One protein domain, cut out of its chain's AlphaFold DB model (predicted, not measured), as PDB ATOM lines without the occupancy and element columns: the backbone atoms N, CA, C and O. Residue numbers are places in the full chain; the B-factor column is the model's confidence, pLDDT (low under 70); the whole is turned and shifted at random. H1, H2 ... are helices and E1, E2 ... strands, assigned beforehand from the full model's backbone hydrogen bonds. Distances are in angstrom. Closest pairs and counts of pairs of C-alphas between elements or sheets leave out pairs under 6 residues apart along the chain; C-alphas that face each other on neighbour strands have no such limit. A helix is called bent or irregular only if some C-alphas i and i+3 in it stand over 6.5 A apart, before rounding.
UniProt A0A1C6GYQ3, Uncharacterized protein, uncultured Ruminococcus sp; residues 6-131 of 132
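What this domain is: This is residues 6 to 131 of the 132 residues of an uncharacterized protein of uncultured Ruminococcus sp (UniProt A0A1C6GYQ3). A twisted sheet of five strands has two helices, H3 and H4, side by side over one face, a third helix, H1, along its E2 edge, and the short helix H2 across one end of H1 and H3. H3 runs along the longest axis, and the loop of residues 36 to 48 reaches away from the sheet. The printed part has 126 residues, with four named helices and five named strands in the order E1 H1 E2 E3 H2 H3 E4 E5 H4; the mixed sheet has the order E2 E1 E3 E4 E5, and the class is mixed, helices and strands. The whole is compact, with a radius of gyration of the C-alphas of 14.2 A and spans of 42 by 31 by 30 A.

Where its parts are: In the sheet, E2 is residues 32 to 35, E1 is 6 to 10, from C-alpha 6 at (173.320, 139.745, 164.524), and E3 is 49 to 54, 16.0 A long. E4 is residues 96 to 103, 22.6 A, and E5 is 106 to 113, 22.9 A. H3, residues 69 to 90, is 32.1 A long and begins at C-alpha 69 (184.522, 141.899, 159.584). H1 is residues 17 to 30, 20.7 A, H2 is 59 to 66, and H4 is 117 to 129, 18.2 A, ending at C-alpha 129 (183.029, 155.597, 166.105). H1 is irregular, but only just: C-alphas 26 and 29 are 6.8 A apart.

How they stand to each other: E3 is parallel to E4, with N 52 and O 98 2.8 A apart, and antiparallel to E1, with N 53 and O 8 at 2.8 A. E1 is parallel to E2, with N 35 and O 7 at 2.9 A; its pairing is staggered, with E2 over residues 6 to 8 and with E3 over 8 to 10. E4 and E5 form an antiparallel hairpin, with N 99 and O 110 at 2.8 A. E1, H1, E2 and E3, H2, H3, E4 are strand-helix-strand units, two parallel neighbour strands with helices between, each with a right-handed crossover. H3 and H4 lie on the same face, making two layers, helices over one face of a sheet. H3 is over E1 and E3 at a height over the sheet of 9.5 A, and H4 is over E4 at 10.0 A. They touch through residues 74 to 82 of H3 and 117 to 121 of H4, closest at the C-alphas of Ser 78 and Glu 117, 6.7 A, and run opposite ways at a shallow tilt of 34.9 degrees, only just short of steep. H1 only grazes the sheet, with residues 17 to 28. H1 touches residues 69 to 76 of H3, closest at the C-alphas of Tyr 30 and Gly 69, 6.0 A, at a shallow tilt of 14 degrees, opposite ways. H2 is close to but not clearly touching H3, closest at the C-alphas of Phe 64 and Tyr 70, 6.8 A; H2 and H4 are apart. In H2, H3 and H4 every O i to N i+4 pair is within hydrogen-bond range; in H1, 6 of 10 are.

The domain as a whole: The two C-alphas farthest apart, those of Glu 59 and Asn 92, are 42.6 A apart. The printed part has no cut. The link from E2 to E3, 13 residues, is long. The mean pLDDT of the printed part is 73.6, and 35 residues are under 70, among them 10 to 19 and 37 to 49.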
ATOM      1  N   GLU A   6     174.453 139.710 165.445       79.44
ATOM      2  CA  GLU A   6     173.320 139.745 164.524       79.44
ATOM      3  C   GLU A   6     173.056 141.169 164.036       79.44
ATOM      4  O   GLU A   6     172.812 142.083 164.824       79.44
ATOM      5  N   PHE A   7     173.103 141.345 162.718       75.38
ATOM      6  CA  PHE A   7     172.703 142.573 162.041       75.38
ATOM      7  C   PHE A   7     171.299 142.376 161.470       75.38
ATOM      8  O   PHE A   7     171.117 141.613 160.518       75.38
ATOM      9  N   SER A   8     170.293 143.035 162.038       72.50
ATOM     10  CA  SER A   8     168.922 142.887 161.538       72.50
ATOM     11  C   SER A   8     168.678 143.853 160.388       72.50
ATOM     12  O   SER A   8     168.854 145.059 160.550       72.50
ATOM     13  N   ILE A   9     168.257 143.334 159.234       71.19
ATOM     14  CA  ILE A   9     167.833 144.157 158.098       71.19
ATOM     15  C   ILE A   9     166.366 143.888 157.784       71.19
ATOM     16  O   ILE A   9     165.943 142.737 157.667       71.19
ATOM     17  N   TYR A  10     165.607 144.967 157.604       68.94
ATOM     18  CA  TYR A  10     164.208 144.927 157.187       68.94
ATOM     19  C   TYR A  10     164.040 145.552 155.802       68.94
ATOM     20  O   TYR A  10     164.628 146.597 155.525       68.94
ATOM     21  N   GLY A  11     163.218 144.920 154.962       61.53
ATOM     22  CA  GLY A  11     162.850 145.369 153.618       61.53
ATOM     23  C   GLY A  11     161.732 144.495 153.031       61.53
ATOM     24  O   GLY A  11     161.295 143.537 153.670       61.53
ATOM     25  N   THR A  12     161.258 144.812 151.822       56.97
ATOM     26  CA  THR A  12     160.301 143.978 151.069       56.97
ATOM     27  C   THR A  12     160.859 142.567 150.868       56.97
ATOM     28  O   THR A  12     161.912 142.401 150.259       56.97
ATOM     29  N   GLN A  13     160.162 141.547 151.389       52.28
ATOM     30  CA  GLN A  13     160.624 140.148 151.462       52.28
ATOM     31  C   GLN A  13     161.162 139.576 150.139       52.28
ATOM     32  O   GLN A  13     162.089 138.767 150.160       52.28
ATOM     33  N   ASP A  14     160.630 140.021 149.002       52.12
ATOM     34  CA  ASP A  14     160.841 139.362 147.710       52.12
ATOM     35  C   ASP A  14     162.230 139.585 147.081       52.12
ATOM     36  O   ASP A  14     162.583 138.879 146.142       52.12
ATOM     37  N   ASN A  15     163.051 140.517 147.588       53.56
ATOM     38  CA  ASN A  15     164.307 140.910 146.921       53.56
ATOM     39  C   ASN A  15     165.608 140.530 147.649       53.56
ATOM     40  O   ASN A  15     166.681 140.818 147.117       53.56
ATOM     41  N   PHE A  16     165.553 139.934 148.847       57.47
ATOM     42  CA  PHE A  16     166.747 139.848 149.707       57.47
ATOM     43  C   PHE A  16     167.147 138.441 150.173       57.47
ATOM     44  O   PHE A  16     168.273 138.267 150.634       57.47
ATOM     45  N   CYS A  17     166.264 137.442 150.086       57.81
ATOM     46  CA  CYS A  17     166.483 136.145 150.745       57.81
ATOM     47  C   CYS A  17     167.726 135.399 150.219       57.81
ATOM     48  O   CYS A  17     168.524 134.904 151.015       57.81
ATOM     49  N   ASP A  18     167.940 135.400 148.901       60.84
ATOM     50  CA  ASP A  18     169.041 134.659 148.268       60.84
ATOM     51  C   ASP A  18     170.421 135.286 148.545       60.84
ATOM     52  O   ASP A  18     171.424 134.581 148.655       60.84
ATOM     53  N   ASP A  19     170.489 136.609 148.733       66.44
ATOM     54  CA  ASP A  19     171.753 137.302 149.013       66.44
ATOM     55  C   ASP A  19     172.216 137.100 150.457       66.44
ATOM     56  O   ASP A  19     173.419 137.093 150.729       66.44
ATOM     57  N   PHE A  20     171.280 136.943 151.399       70.56
ATOM     58  CA  PHE A  20     171.627 136.781 152.808       70.56
ATOM     59  C   PHE A  20     172.415 135.502 153.066       70.56
ATOM     60  O   PHE A  20     173.268 135.500 153.950       70.56
ATOM     61  N   GLN A  21     172.191 134.441 152.287       74.50
ATOM     62  CA  GLN A  21     172.965 133.211 152.419       74.50
ATOM     63  C   GLN A  21     174.445 133.436 152.069       74.50
ATOM     64  O   GLN A  21     175.305 133.196 152.916       74.50
ATOM     65  N   GLU A  22     174.741 133.967 150.877       77.38
ATOM     66  CA  GLU A  22     176.122 134.249 150.439       77.38
ATOM     67  C   GLU A  22     176.824 135.218 151.403       77.38
ATOM     68  O   GLU A  22     178.004 135.073 151.732       77.38
ATOM     69  N   ILE A  23     176.093 136.225 151.882       77.44
ATOM     70  CA  ILE A  23     176.626 137.197 152.832       77.44
ATOM     71  C   ILE A  23     176.956 136.530 154.173       77.44
ATOM     72  O   ILE A  23     178.028 136.770 154.732       77.44
ATOM     73  N   ASN A  24     176.054 135.698 154.690       80.69
ATOM     74  CA  ASN A  24     176.236 135.033 155.974       80.69
ATOM     75  C   ASN A  24     177.383 134.022 155.941       80.69
ATOM     76  O   ASN A  24     178.103 133.907 156.929       80.69
ATOM     77  N   GLU A  25     177.623 133.362 154.807       84.56
ATOM     78  CA  GLU A  25     178.806 132.513 154.618       84.56
ATOM     79  C   GLU A  25     180.116 133.306 154.763       84.56
ATOM     80  O   GLU A  25     181.078 132.810 155.349       84.56
ATOM     81  N   GLN A  26     180.153 134.560 154.303       82.06
ATOM     82  CA  GLN A  26     181.340 135.420 154.426       82.06
ATOM     83  C   GLN A  26     181.513 136.048 155.807       82.06
ATOM     84  O   GLN A  26     182.635 136.375 156.192       82.06
ATOM     85  N   LEU A  27     180.419 136.226 156.551       81.81
ATOM     86  CA  LEU A  27     180.443 136.754 157.915       81.81
ATOM     87  C   LEU A  27     180.644 135.663 158.978       81.81
ATOM     88  O   LEU A  27     181.107 135.971 160.079       81.81
ATOM     89  N   ALA A  28     180.371 134.397 158.649       84.50
ATOM     90  CA  ALA A  28     180.519 133.261 159.555       84.50
ATOM     91  C   ALA A  28     181.910 133.159 160.222       84.50
ATOM     92  O   ALA A  28     181.946 132.938 161.435       84.50
ATOM     93  N   PRO A  29     183.047 133.394 159.524       85.62
ATOM     94  CA  PRO A  29     184.372 133.407 160.157       85.62
ATOM     95  C   PRO A  29     184.530 134.456 161.268       85.62
ATOM     96  O   PRO A  29     185.409 134.324 162.118       85.62
ATOM     97  N   TYR A  30     183.676 135.480 161.284       82.44
ATOM     98  CA  TYR A  30     183.690 136.573 162.254       82.44
ATOM     99  C   TYR A  30     182.616 136.426 163.340       82.44
ATOM    100  O   TYR A  30     182.369 137.375 164.080       82.44
ATOM    101  N   ASN A  31     181.968 135.255 163.437       83.31
ATOM    102  CA  ASN A  31     180.807 135.012 164.302       83.31
ATOM    103  C   ASN A  31     179.689 136.046 164.098       83.31
ATOM    104  O   ASN A  31     179.002 136.415 165.047       83.31
ATOM    105  N   ALA A  32     179.512 136.520 162.865       81.94
ATOM    106  CA  ALA A  32     178.506 137.505 162.514       81.94
ATOM    107  C   ALA A  32     177.544 136.957 161.459       81.94
ATOM    108  O   ALA A  32     177.909 136.112 160.642       81.94
ATOM    109  N   ARG A  33     176.313 137.461 161.462       81.94
ATOM    110  CA  ARG A  33     175.326 137.192 160.415       81.94
ATOM    111  C   ARG A  33     174.337 138.337 160.287       81.94
ATOM    112  O   ARG A  33     174.036 139.029 161.256       81.94
ATOM    113  N   PHE A  34     173.779 138.486 159.100       77.62
ATOM    114  CA  PHE A  34     172.535 139.199 158.915       77.62
ATOM    115  C   PHE A  34     171.351 138.288 159.197       77.62
ATOM    116  O   PHE A  34     171.321 137.117 158.799       77.62
ATOM    117  N   VAL A  35     170.355 138.859 159.856       74.06
ATOM    118  CA  VAL A  35     169.076 138.213 160.116       74.06
ATOM    119  C   VAL A  35     167.960 139.075 159.543       74.06
ATOM    120  O   VAL A  35     167.995 140.301 159.627       74.06
ATOM    121  N   MET A  36     166.960 138.424 158.958       70.00
ATOM    122  CA  MET A  36     165.691 139.059 158.625       70.00
ATOM    123  C   MET A  36     164.676 138.597 159.674       70.00
ATOM    124  O   MET A  36     164.283 137.428 159.657       70.00
ATOM    125  N   PRO A  37     164.279 139.450 160.630       59.97
ATOM    126  CA  PRO A  37     163.362 139.030 161.681       59.97
ATOM    127  C   PRO A  37     161.984 138.724 161.092       59.97
ATOM    128  O   PRO A  37     161.368 139.567 160.436       59.97
ATOM    129  N   SER A  38     161.481 137.513 161.330       48.44
ATOM    130  CA  SER A  38     160.121 137.138 160.953       48.44
ATOM    131  C   SER A  38     159.116 137.901 161.825       48.44
ATOM    132  O   SER A  38     159.181 137.861 163.050       48.44
ATOM    133  N   GLY A  39     158.178 138.624 161.203       47.34
ATOM    134  CA  GLY A  39     157.017 139.199 161.904       47.34
ATOM    135  C   GLY A  39     156.900 140.726 161.948       47.34
ATOM    136  O   GLY A  39     155.846 141.221 162.329       47.34
ATOM    137  N   LEU A  40     157.895 141.494 161.492       49.47
ATOM    138  CA  LEU A  40     157.786 142.966 161.392       49.47
ATOM    139  C   LEU A  40     157.155 143.464 160.073       49.47
ATOM    140  O   LEU A  40     157.098 144.663 159.816       49.47
ATOM    141  N   GLY A  41     156.626 142.547 159.254       42.19
ATOM    142  CA  GLY A  41     156.001 142.832 157.955       42.19
ATOM    143  C   GLY A  41     154.530 143.274 157.988       42.19
ATOM    144  O   GLY A  41     153.955 143.496 156.932       42.19
ATOM    145  N   ALA A  42     153.888 143.390 159.157       40.91
ATOM    146  CA  ALA A  42     152.433 143.587 159.232       40.91
ATOM    147  C   ALA A  42     151.956 145.054 159.329       40.91
ATOM    148  O   ALA A  42     150.756 145.282 159.462       40.91
ATOM    149  N   GLY A  43     152.840 146.059 159.275       39.97
ATOM    150  CA  GLY A  43     152.391 147.454 159.435       39.97
ATOM    151  C   GLY A  43     153.381 148.574 159.122       39.97
ATOM    152  O   GLY A  43     153.018 149.741 159.244       39.97
ATOM    153  N   ILE A  44     154.611 148.263 158.711       49.50
ATOM    154  CA  ILE A  44     155.513 149.284 158.165       49.50
ATOM    155  C   ILE A  44     155.062 149.542 156.709       49.50
ATOM    156  O   ILE A  44     154.671 148.593 156.033       49.50
ATOM    157  N   PRO A  45     155.039 150.781 156.192       45.12
ATOM    158  CA  PRO A  45     154.807 151.028 154.767       45.12
ATOM    159  C   PRO A  45     155.996 150.479 153.954       45.12
ATOM    160  O   PRO A  45     157.039 151.118 153.834       45.12
ATOM    161  N   ILE A  46     155.872 149.241 153.473       52.91
ATOM    162  CA  ILE A  46     156.971 148.393 152.976       52.91
ATOM    163  C   ILE A  46     157.125 148.525 151.461       52.91
ATOM    164  O   ILE A  46     157.098 147.529 150.767       52.91
ATOM    165  N   ASP A  47     157.312 149.718 150.912       51.94
ATOM    166  CA  ASP A  47     157.597 149.794 149.467       51.94
ATOM    167  C   ASP A  47     158.974 150.385 149.160       51.94
ATOM    168  O   ASP A  47     159.529 150.150 148.089       51.94
ATOM    169  N   SER A  48     159.593 151.103 150.102       53.19
ATOM    170  CA  SER A  48     160.950 151.638 149.933       53.19
ATOM    171  C   SER A  48     161.579 152.038 151.264       53.19
ATOM    172  O   SER A  48     162.122 153.136 151.406       53.19
ATOM    173  N   ILE A  49     161.568 151.124 152.240       63.75
ATOM    174  CA  ILE A  49     162.262 151.337 153.513       63.75
ATOM    175  C   ILE A  49     163.279 150.219 153.803       63.75
ATOM    176  O   ILE A  49     162.893 149.055 153.870       63.75
ATOM    177  N   ILE A  50     164.558 150.574 153.995       71.00
ATOM    178  CA  ILE A  50     165.559 149.702 154.637       71.00
ATOM    179  C   ILE A  50     165.662 150.123 156.100       71.00
ATOM    180  O   ILE A  50     165.950 151.285 156.371       71.00
ATOM    181  N   HIS A  51     165.502 149.197 157.042       71.62
ATOM    182  CA  HIS A  51     165.955 149.420 158.419       71.62
ATOM    183  C   HIS A  51     167.200 148.576 158.675       71.62
ATOM    184  O   HIS A  51     167.155 147.363 158.477       71.62
ATOM    185  N   ILE A  52     168.289 149.204 159.117       73.81
ATOM    186  CA  ILE A  52     169.539 148.554 159.519       73.81
ATOM    187  C   ILE A  52     169.648 148.661 161.035       73.81
ATOM    188  O   ILE A  52     169.815 149.754 161.577       73.81
ATOM    189  N   PHE A  53     169.581 147.522 161.714       71.81
ATOM    190  CA  PHE A  53     169.799 147.428 163.147       71.81
ATOM    191  C   PHE A  53     171.246 147.036 163.426       71.81
ATOM    192  O   PHE A  53     171.697 145.948 163.054       71.81
ATOM    193  N   LEU A  54     171.966 147.921 164.099       72.38
ATOM    194  CA  LEU A  54     173.328 147.682 164.540       72.38
ATOM    195  C   LEU A  54     173.327 147.085 165.958       72.38
ATOM    196  O   LEU A  54     172.614 147.583 166.836       72.38
ATOM    197  N   PRO A  55     174.133 146.038 166.200       68.00
ATOM    198  CA  PRO A  55     174.224 145.377 167.497       68.00
ATOM    199  C   PRO A  55     174.845 146.297 168.563       68.00
ATOM    200  O   PRO A  55     175.497 147.306 168.264       68.00
ATOM    201  N   PHE A  56     174.662 145.921 169.832       64.81
ATOM    202  CA  PHE A  56     175.375 146.540 170.951       64.81
ATOM    203  C   PHE A  56     176.892 146.366 170.793       64.81
ATOM    204  O   PHE A  56     177.364 145.370 170.243       64.81
ATOM    205  N   VAL A  57     177.674 147.308 171.330       67.44
ATOM    206  CA  VAL A  57     179.136 147.148 171.390       67.44
ATOM    207  C   VAL A  57     179.499 146.215 172.523       67.44
ATOM    208  O   VAL A  57     179.637 146.623 173.674       67.44
ATOM    209  N   THR A  58     179.653 144.950 172.166       71.00
ATOM    210  CA  THR A  58     180.208 143.914 173.029       71.00
ATOM    211  C   THR A  58     181.669 143.656 172.662       71.00
ATOM    212  O   THR A  58     182.172 144.121 171.635       71.00
ATOM    213  N   GLU A  59     182.385 142.894 173.488       73.56
ATOM    214  CA  GLU A  59     183.752 142.458 173.163       73.56
ATOM    215  C   GLU A  59     183.795 141.603 171.883       73.56
ATOM    216  O   GLU A  59     184.753 141.681 171.107       73.56
ATOM    217  N   ALA A  60     182.726 140.849 171.597       73.81
ATOM    218  CA  ALA A  60     182.583 140.128 170.335       73.81
ATOM    219  C   ALA A  60     182.505 141.098 169.148       73.81
ATOM    220  O   ALA A  60     183.218 140.916 168.162       73.81
ATOM    221  N   PHE A  61     181.724 142.175 169.271       74.69
ATOM    222  CA  PHE A  61     181.635 143.212 168.242       74.69
ATOM    223  C   PHE A  61     182.967 143.927 167.997       74.69
ATOM    224  O   PHE A  61     183.365 144.109 166.847       74.69
ATOM    225  N   LYS A  62     183.711 144.272 169.056       77.06
ATOM    226  CA  LYS A  62     185.061 144.846 168.910       77.06
ATOM    227  C   LYS A  62     185.997 143.894 168.164       77.06
ATOM    228  O   LYS A  62     186.701 144.309 167.249       77.06
ATOM    229  N   THR A  63     185.954 142.607 168.505       80.50
ATOM    230  CA  THR A  63     186.743 141.558 167.837       80.50
ATOM    231  C   THR A  63     186.368 141.419 166.359       80.50
ATOM    232  O   THR A  63     187.241 141.280 165.505       80.50
ATOM    233  N   PHE A  64     185.077 141.502 166.035       82.94
ATOM    234  CA  PHE A  64     184.578 141.515 164.660       82.94
ATOM    235  C   PHE A  64     185.147 142.683 163.845       82.94
ATOM    236  O   PHE A  64     185.611 142.470 162.724       82.94
ATOM    237  N   VAL A  65     185.160 143.893 164.416       80.50
ATOM    238  CA  VAL A  65     185.734 145.076 163.758       80.50
ATOM    239  C   VAL A  65     187.240 144.903 163.555       80.50
ATOM    240  O   VAL A  65     187.717 145.053 162.432       80.50
ATOM    241  N   LEU A  66     187.978 144.514 164.602       82.12
ATOM    242  CA  LEU A  66     189.438 144.341 164.560       82.12
ATOM    243  C   LEU A  66     189.901 143.302 163.533       82.12
ATOM    244  O   LEU A  66     190.962 143.459 162.937       82.12
ATOM    245  N   ASN A  67     189.106 142.257 163.310       84.44
ATOM    246  CA  ASN A  67     189.454 141.193 162.372       84.44
ATOM    247  C   ASN A  67     189.108 141.529 160.909       84.44
ATOM    248  O   ASN A  67     189.355 140.705 160.036       84.44
ATOM    249  N   GLY A  68     188.554 142.712 160.616       82.50
ATOM    250  CA  GLY A  68     188.162 143.104 159.254       82.50
ATOM    251  C   GLY A  68     186.738 142.693 158.865       82.50
ATOM    252  O   GLY A  68     186.323 142.890 157.722       82.50
ATOM    253  N   GLY A  69     185.941 142.183 159.812       83.56
ATOM    254  CA  GLY A  69     184.522 141.899 159.584       83.56
ATOM    255  C   GLY A  69     183.731 143.158 159.210       83.56
ATOM    256  O   GLY A  69     182.781 143.083 158.428       83.56
ATOM    257  N   TYR A  70     184.163 144.329 159.697       83.88
ATOM    258  CA  TYR A  70     183.522 145.609 159.396       83.88
ATOM    259  C   TYR A  70     183.581 145.987 157.910       83.88
ATOM    260  O   TYR A  70     182.584 146.448 157.353       83.88
ATOM    261  N   ASP A  71     184.701 145.729 157.235       85.62
ATOM    262  CA  ASP A  71     184.835 146.022 155.804       85.62
ATOM    263  C   ASP A  71     183.933 145.118 154.961       85.62
ATOM    264  O   ASP A  71     183.277 145.580 154.022       85.62
ATOM    265  N   ILE A  72     183.821 143.841 155.345       83.31
ATOM    266  CA  ILE A  72     182.883 142.905 154.715       83.31
ATOM    267  C   ILE A  72     181.450 143.387 154.935       83.31
ATOM    268  O   ILE A  72     180.677 143.451 153.980       83.31
ATOM    269  N   PHE A  73     181.100 143.792 156.155       83.50
ATOM    270  CA  PHE A  73     179.790 144.366 156.451       83.50
ATOM    271  C   PHE A  73     179.484 145.587 155.572       83.50
ATOM    272  O   PHE A  73     178.459 145.588 154.887       83.50
ATOM    273  N   LYS A  74     180.384 146.579 155.497       85.44
ATOM    274  CA  LYS A  74     180.197 147.780 154.660       85.44
ATOM    275  C   LYS A  74     180.037 147.445 153.182       85.44
ATOM    276  O   LYS A  74     179.112 147.944 152.537       85.44
ATOM    277  N   MET A  75     180.878 146.558 152.650       85.56
ATOM    278  CA  MET A  75     180.764 146.086 151.267       85.56
ATOM    279  C   MET A  75     179.390 145.451 151.005       85.56
ATOM    280  O   MET A  75     178.808 145.633 149.934       85.56
ATOM    281  N   ARG A  76     178.845 144.699 151.967       82.06
ATOM    282  CA  ARG A  76     177.546 144.034 151.809       82.06
ATOM    283  C   ARG A  76     176.365 144.985 151.962       82.06
ATOM    284  O   ARG A  76     175.454 144.906 151.140       82.06
ATOM    285  N   ILE A  77     176.419 145.940 152.890       83.00
ATOM    286  CA  ILE A  77     175.444 147.040 152.957       83.00
ATOM    287  C   ILE A  77     175.414 147.824 151.641       83.00
ATOM    288  O   ILE A  77     174.337 148.087 151.116       83.00
ATOM    289  N   SER A  78     176.578 148.115 151.062       85.62
ATOM    290  CA  SER A  78     176.706 148.810 149.774       85.62
ATOM    291  C   SER A  78     176.001 148.062 148.635       85.62
ATOM    292  O   SER A  78     175.207 148.633 147.885       85.62
ATOM    293  N   LYS A  79     176.208 146.739 148.542       83.12
ATOM    294  CA  LYS A  79     175.516 145.889 147.556       83.12
ATOM    295  C   LYS A  79     173.997 145.880 147.753       83.12
ATOM    296  O   LYS A  79     173.259 145.989 146.772       83.12
ATOM    297  N   LEU A  80     173.531 145.760 148.998       78.62
ATOM    298  CA  LEU A  80     172.101 145.800 149.331       78.62
ATOM    299  C   LEU A  80     171.487 147.158 148.966       78.62
ATOM    300  O   LEU A  80     170.429 147.223 148.338       78.62
ATOM    301  N   TYR A  81     172.197 148.237 149.283       82.38
ATOM    302  CA  TYR A  81     171.801 149.603 148.981       82.38
ATOM    303  C   TYR A  81     171.639 149.853 147.473       82.38
ATOM    304  O   TYR A  81     170.634 150.420 147.033       82.38
ATOM    305  N   ALA A  82     172.576 149.367 146.654       85.19
ATOM    306  CA  ALA A  82     172.506 149.484 145.197       85.19
ATOM    307  C   ALA A  82     171.274 148.772 144.601       85.19
ATOM    308  O   ALA A  82     170.612 149.303 143.705       85.19
ATOM    309  N   LYS A  83     170.926 147.582 145.109       78.56
ATOM    310  CA  LYS A  83     169.717 146.858 144.672       78.56
ATOM    311  C   LYS A  83     168.446 147.619 145.034       78.56
ATOM    312  O   LYS A  83     167.543 147.759 144.211       78.56
ATOM    313  N   PHE A  84     168.397 148.143 146.250       76.62
ATOM    314  CA  PHE A  84     167.230 148.846 146.754       76.62
ATOM    315  C   PHE A  84     166.977 150.182 146.054       76.62
ATOM    316  O   PHE A  84     165.856 150.459 145.635       76.62
ATOM    317  N   THR A  85     168.020 150.987 145.855       80.69
ATOM    318  CA  THR A  85     167.912 152.255 145.117       80.69
ATOM    319  C   THR A  85     167.489 152.045 143.669       80.69
ATOM    320  O   THR A  85     166.668 152.807 143.153       80.69
ATOM    321  N   LYS A  86     167.988 150.984 143.017       83.56
ATOM    322  CA  LYS A  86     167.520 150.573 141.689       83.56
ATOM    323  C   LYS A  86     166.017 150.278 141.702       83.56
ATOM    324  O   LYS A  86     165.299 150.821 140.865       83.56
ATOM    325  N   HIS A  87     165.542 149.484 142.661       77.88
ATOM    326  CA  HIS A  87     164.123 149.147 142.785       77.88
ATOM    327  C   HIS A  87     163.243 150.381 143.040       77.88
ATOM    328  O   HIS A  87     162.255 150.591 142.336       77.88
ATOM    329  N   ALA A  88     163.626 151.237 143.994       78.00
ATOM    330  CA  ALA A  88     162.906 152.472 144.301       78.00
ATOM    331  C   ALA A  88     162.787 153.372 143.059       78.00
ATOM    332  O   ALA A  88     161.709 153.874 142.746       78.00
ATOM    333  N   LYS A  89     163.867 153.492 142.274       83.56
ATOM    334  CA  LYS A  89     163.861 154.232 141.007       83.56
ATOM    335  C   LYS A  89     162.920 153.616 139.968       83.56
ATOM    336  O   LYS A  89     162.166 154.349 139.335       83.56
ATOM    337  N   GLU A  90     162.942 152.294 139.794       84.44
ATOM    338  CA  GLU A  90     162.057 151.575 138.858       84.44
ATOM    339  C   GLU A  90     160.571 151.736 139.209       84.44
ATOM    340  O   GLU A  90     159.720 151.737 138.320       84.44
ATOM    341  N   LYS A  91     160.257 151.904 140.496       79.56
ATOM    342  CA  LYS A  91     158.894 152.099 141.004       79.56
ATOM    343  C   LYS A  91     158.497 153.569 141.182       79.56
ATOM    344  O   LYS A  91     157.363 153.829 141.572       79.56
ATOM    345  N   ASN A  92     159.384 154.517 140.867       81.19
ATOM    346  CA  ASN A  92     159.196 155.953 141.103       81.19
ATOM    347  C   ASN A  92     158.891 156.282 142.580       81.19
ATOM    348  O   ASN A  92     157.926 156.975 142.904       81.19
ATOM    349  N   MET A  93     159.717 155.745 143.475       76.88
ATOM    350  CA  MET A  93     159.572 155.841 144.925       76.88
ATOM    351  C   MET A  93     160.813 156.445 145.583       76.88
ATOM    352  O   MET A  93     161.917 156.384 145.042       76.88
ATOM    353  N   ASN A  94     160.628 157.006 146.780       75.50
ATOM    354  CA  ASN A  94     161.727 157.501 147.606       75.50
ATOM    355  C   ASN A  94     162.424 156.347 148.325       75.50
ATOM    356  O   ASN A  94     161.766 155.565 148.997       75.50
ATOM    357  N   CYS A  95     163.749 156.306 148.279       77.88
ATOM    358  CA  CYS A  95     164.565 155.389 149.066       77.88
ATOM    359  C   CYS A  95     164.714 155.932 150.494       77.88
ATOM    360  O   CYS A  95     165.399 156.930 150.694       77.88
ATOM    361  N   VAL A  96     164.121 155.292 151.500       78.69
ATOM    362  CA  VAL A  96     164.281 155.699 152.907       78.69
ATOM    363  C   VAL A  96     165.108 154.658 153.652       78.69
ATOM    364  O   VAL A  96     164.825 153.463 153.573       78.69
ATOM    365  N   VAL A  97     166.127 155.102 154.387       81.06
ATOM    366  CA  VAL A  97     166.950 154.234 155.235       81.06
ATOM    367  C   VAL A  97     166.836 154.685 156.683       81.06
ATOM    368  O   VAL A  97     167.095 155.843 156.999       81.06
ATOM    369  N   TYR A  98     166.470 153.762 157.562       78.81
ATOM    370  CA  TYR A  98     166.565 153.925 159.004       78.81
ATOM    371  C   TYR A  98     167.788 153.159 159.487       78.81
ATOM    372  O   TYR A  98     167.968 151.987 159.156       78.81
ATOM    373  N   ILE A  99     168.634 153.816 160.264       79.00
ATOM    374  CA  ILE A  99     169.770 153.185 160.925       79.00
ATOM    375  C   ILE A  99     169.524 153.331 162.406       79.00
ATOM    376  O   ILE A  99     169.389 154.446 162.914       79.00
ATOM    377  N   SER A 100     169.472 152.200 163.086       76.38
ATOM    378  CA  SER A 100     169.213 152.178 164.505       76.38
ATOM    379  C   SER A 100     170.287 151.398 165.232       76.38
ATOM    380  O   SER A 100     170.796 150.395 164.732       76.38
ATOM    381  N   ARG A 101     170.615 151.835 166.443       73.56
ATOM    382  CA  ARG A 101     171.510 151.110 167.337       73.56
ATOM    383  C   ARG A 101     170.935 151.106 168.736       73.56
ATOM    384  O   ARG A 101     170.580 152.155 169.277       73.56
ATOM    385  N   ALA A 102     170.926 149.931 169.341       64.19
ATOM    386  CA  ALA A 102     170.623 149.817 170.750       64.19
ATOM    387  C   ALA A 102     171.840 150.269 171.593       64.19
ATOM    388  O   ALA A 102     172.972 149.834 171.359       64.19
ATOM    389  N   LYS A 103     171.623 151.165 172.565       59.31
ATOM    390  CA  LYS A 103     172.632 151.637 173.532       59.31
ATOM    391  C   LYS A 103     172.051 151.548 174.949       59.31
ATOM    392  O   LYS A 103     171.411 152.470 175.435       59.31
ATOM    393  N   GLY A 104     172.272 150.422 175.626       58.19
ATOM    394  CA  GLY A 104     171.587 150.111 176.884       58.19
ATOM    395  C   GLY A 104     170.049 150.173 176.748       58.19
ATOM    396  O   GLY A 104     169.519 149.522 175.847       58.19
ATOM    397  N   PRO A 105     169.332 150.915 177.617       49.69
ATOM    398  CA  PRO A 105     167.879 151.102 177.525       49.69
ATOM    399  C   PRO A 105     167.447 152.090 176.425       49.69
ATOM    400  O   PRO A 105     166.256 152.165 176.128       49.69
ATOM    401  N   ASP A 106     168.385 152.833 175.831       52.91
ATOM    402  CA  ASP A 106     168.101 153.870 174.843       52.91
ATOM    403  C   ASP A 106     168.276 153.352 173.409       52.91
ATOM    404  O   ASP A 106     169.137 152.515 173.105       52.91
ATOM    405  N   TYR A 107     167.451 153.883 172.508       62.88
ATOM    406  CA  TYR A 107     167.446 153.541 171.092       62.88
ATOM    407  C   TYR A 107     167.796 154.775 170.263       62.88
ATOM    408  O   TYR A 107     167.009 155.717 170.186       62.88
ATOM    409  N   ASN A 108     168.978 154.775 169.647       70.44
ATOM    410  CA  ASN A 108     169.352 155.831 168.714       70.44
ATOM    411  C   ASN A 108     168.896 155.417 167.322       70.44
ATOM    412  O   ASN A 108     169.397 154.427 166.793       70.44
ATOM    413  N   GLU A 109     167.974 156.173 166.734       78.12
ATOM    414  CA  GLU A 109     167.495 155.976 165.368       78.12
ATOM    415  C   GLU A 109     167.764 157.227 164.533       78.12
ATOM    416  O   GLU A 109     167.488 158.351 164.954       78.12
ATOM    417  N   ILE A 110     168.296 157.025 163.331       81.50
ATOM    418  CA  ILE A 110     168.465 158.060 162.319       81.50
ATOM    419  C   ILE A 110     167.684 157.636 161.082       81.50
ATOM    420  O   ILE A 110     167.914 156.559 160.536       81.50
ATOM    421  N   LYS A 111     166.796 158.513 160.616       84.81
ATOM    422  CA  LYS A 111     166.117 158.395 159.324       84.81
ATOM    423  C   LYS A 111     166.855 159.231 158.283       84.81
ATOM    424  O   LYS A 111     167.090 160.417 158.505       84.81
ATOM    425  N   ILE A 112     167.154 158.638 157.132       84.62
ATOM    426  CA  ILE A 112     167.752 159.319 155.984       84.62
ATOM    427  C   ILE A 112     166.870 159.087 154.760       84.62
ATOM    428  O   ILE A 112     166.596 157.949 154.377       84.62
ATOM    429  N   GLU A 113     166.412 160.173 154.146       84.88
ATOM    430  CA  GLU A 113     165.612 160.131 152.924       84.88
ATOM    431  C   GLU A 113     166.506 160.342 151.707       84.88
ATOM    432  O   GLU A 113     167.301 161.278 151.668       84.88
ATOM    433  N   ASN A 114     166.366 159.459 150.723       84.69
ATOM    434  CA  ASN A 114     167.152 159.405 149.495       84.69
ATOM    435  C   ASN A 114     168.663 159.598 149.740       84.69
ATOM    436  O   ASN A 114     169.255 160.494 149.129       84.69
ATOM    437  N   PRO A 115     169.292 158.810 150.640       88.88
ATOM    438  CA  PRO A 115     170.721 158.949 150.899       88.88
ATOM    439  C   PRO A 115     171.548 158.763 149.618       88.88
ATOM    440  O   PRO A 115     171.087 158.236 148.612       88.88
ATOM    441  N   THR A 116     172.809 159.174 149.633       91.31
ATOM    442  CA  THR A 116     173.809 158.574 148.740       91.31
ATOM    443  C   THR A 116     174.442 157.380 149.454       91.31
ATOM    444  O   THR A 116     174.328 157.252 150.673       91.31
ATOM    445  N   GLU A 117     175.126 156.503 148.719       90.50
ATOM    446  CA  GLU A 117     175.900 155.414 149.335       90.50
ATOM    447  C   GLU A 117     176.932 155.962 150.334       90.50
ATOM    448  O   GLU A 117     177.053 155.457 151.444       90.50
ATOM    449  N   GLU A 118     177.599 157.063 149.981       92.00
ATOM    450  CA  GLU A 118     178.539 157.769 150.855       92.00
ATOM    451  C   GLU A 118     177.877 158.241 152.158       92.00
ATOM    452  O   GLU A 118     178.395 157.978 153.241       92.00
ATOM    453  N   VAL A 119     176.702 158.879 152.077       90.38
ATOM    454  CA  VAL A 119     175.960 159.338 153.264       90.38
ATOM    455  C   VAL A 119     175.532 158.158 154.138       90.38
ATOM    456  O   VAL A 119     175.614 158.246 155.364       90.38
ATOM    457  N   LEU A 120     175.102 157.049 153.529       88.62
ATOM    458  CA  LEU A 120     174.755 155.823 154.248       88.62
ATOM    459  C   LEU A 120     175.963 155.272 155.014       88.62
ATOM    460  O   LEU A 120     175.882 155.093 156.230       88.62
ATOM    461  N   LEU A 121     177.080 155.034 154.323       89.44
ATOM    462  CA  LEU A 121     178.279 154.446 154.920       89.44
ATOM    463  C   LEU A 121     178.890 155.357 155.985       89.44
ATOM    464  O   LEU A 121     179.190 154.878 157.072       89.44
ATOM    465  N   HIS A 122     178.967 156.665 155.734       89.06
ATOM    466  CA  HIS A 122     179.453 157.627 156.721       89.06
ATOM    467  C   HIS A 122     178.549 157.686 157.963       89.06
ATOM    468  O   HIS A 122     179.027 157.839 159.086       89.06
ATOM    469  N   THR A 123     177.228 157.551 157.801       85.38
ATOM    470  CA  THR A 123     176.324 157.500 158.962       85.38
ATOM    471  C   THR A 123     176.537 156.225 159.771       85.38
ATOM    472  O   THR A 123     176.549 156.286 160.998       85.38
ATOM    473  N   ILE A 124     176.755 155.088 159.104       83.56
ATOM    474  CA  ILE A 124     177.140 153.837 159.765       83.56
ATOM    475  C   ILE A 124     178.470 154.025 160.502       83.56
ATOM    476  O   ILE A 124     178.508 153.744 161.692       83.56
ATOM    477  N   ASP A 125     179.509 154.567 159.859       84.69
ATOM    478  CA  ASP A 125     180.815 154.817 160.489       84.69
ATOM    479  C   ASP A 125     180.655 155.617 161.795       84.69
ATOM    480  O   ASP A 125     181.163 155.202 162.832       84.69
ATOM    481  N   ARG A 126     179.821 156.668 161.808       80.38
ATOM    482  CA  ARG A 126     179.534 157.440 163.033       80.38
ATOM    483  C   ARG A 126     178.925 156.611 164.162       80.38
ATOM    484  O   ARG A 126     179.262 156.820 165.324       80.38
ATOM    485  N   PHE A 127     178.038 155.668 163.848       73.81
ATOM    486  CA  PHE A 127     177.537 154.749 164.867       73.81
ATOM    487  C   PHE A 127     178.656 153.848 165.396       73.81
ATOM    488  O   PHE A 127     178.623 153.476 166.563       73.81
ATOM    489  N   PHE A 128     179.650 153.476 164.597       70.19
ATOM    490  CA  PHE A 128     180.751 152.630 165.063       70.19
ATOM    491  C   PHE A 128     181.799 153.434 165.854       70.19
ATOM    492  O   PHE A 128     182.270 152.926 166.873       70.19
ATOM    493  N   ASP A 129     182.054 154.691 165.475       68.25
ATOM    494  CA  ASP A 129     183.029 155.597 166.105       68.25
ATOM    495  C   ASP A 129     182.619 156.091 167.498       68.25
ATOM    496  O   ASP A 129     183.482 156.304 168.343       68.25
ATOM    497  N   ASP A 130     181.318 156.189 167.799       57.97
ATOM    498  CA  ASP A 130     180.799 156.585 169.126       57.97
ATOM    499  C   ASP A 130     181.205 155.633 170.288       57.97
ATOM    500  O   ASP A 130     180.730 155.791 171.416       57.97
ATOM    501  N   ASN A 131     182.036 154.616 170.023       48.56
ATOM    502  CA  ASN A 131     182.541 153.630 170.981       48.56
ATOM    503  C   ASN A 131     184.052 153.320 170.853       48.56
ATOM    504  O   ASN A 131     184.484 152.277 171.361       48.56
TER     505      ASN A 131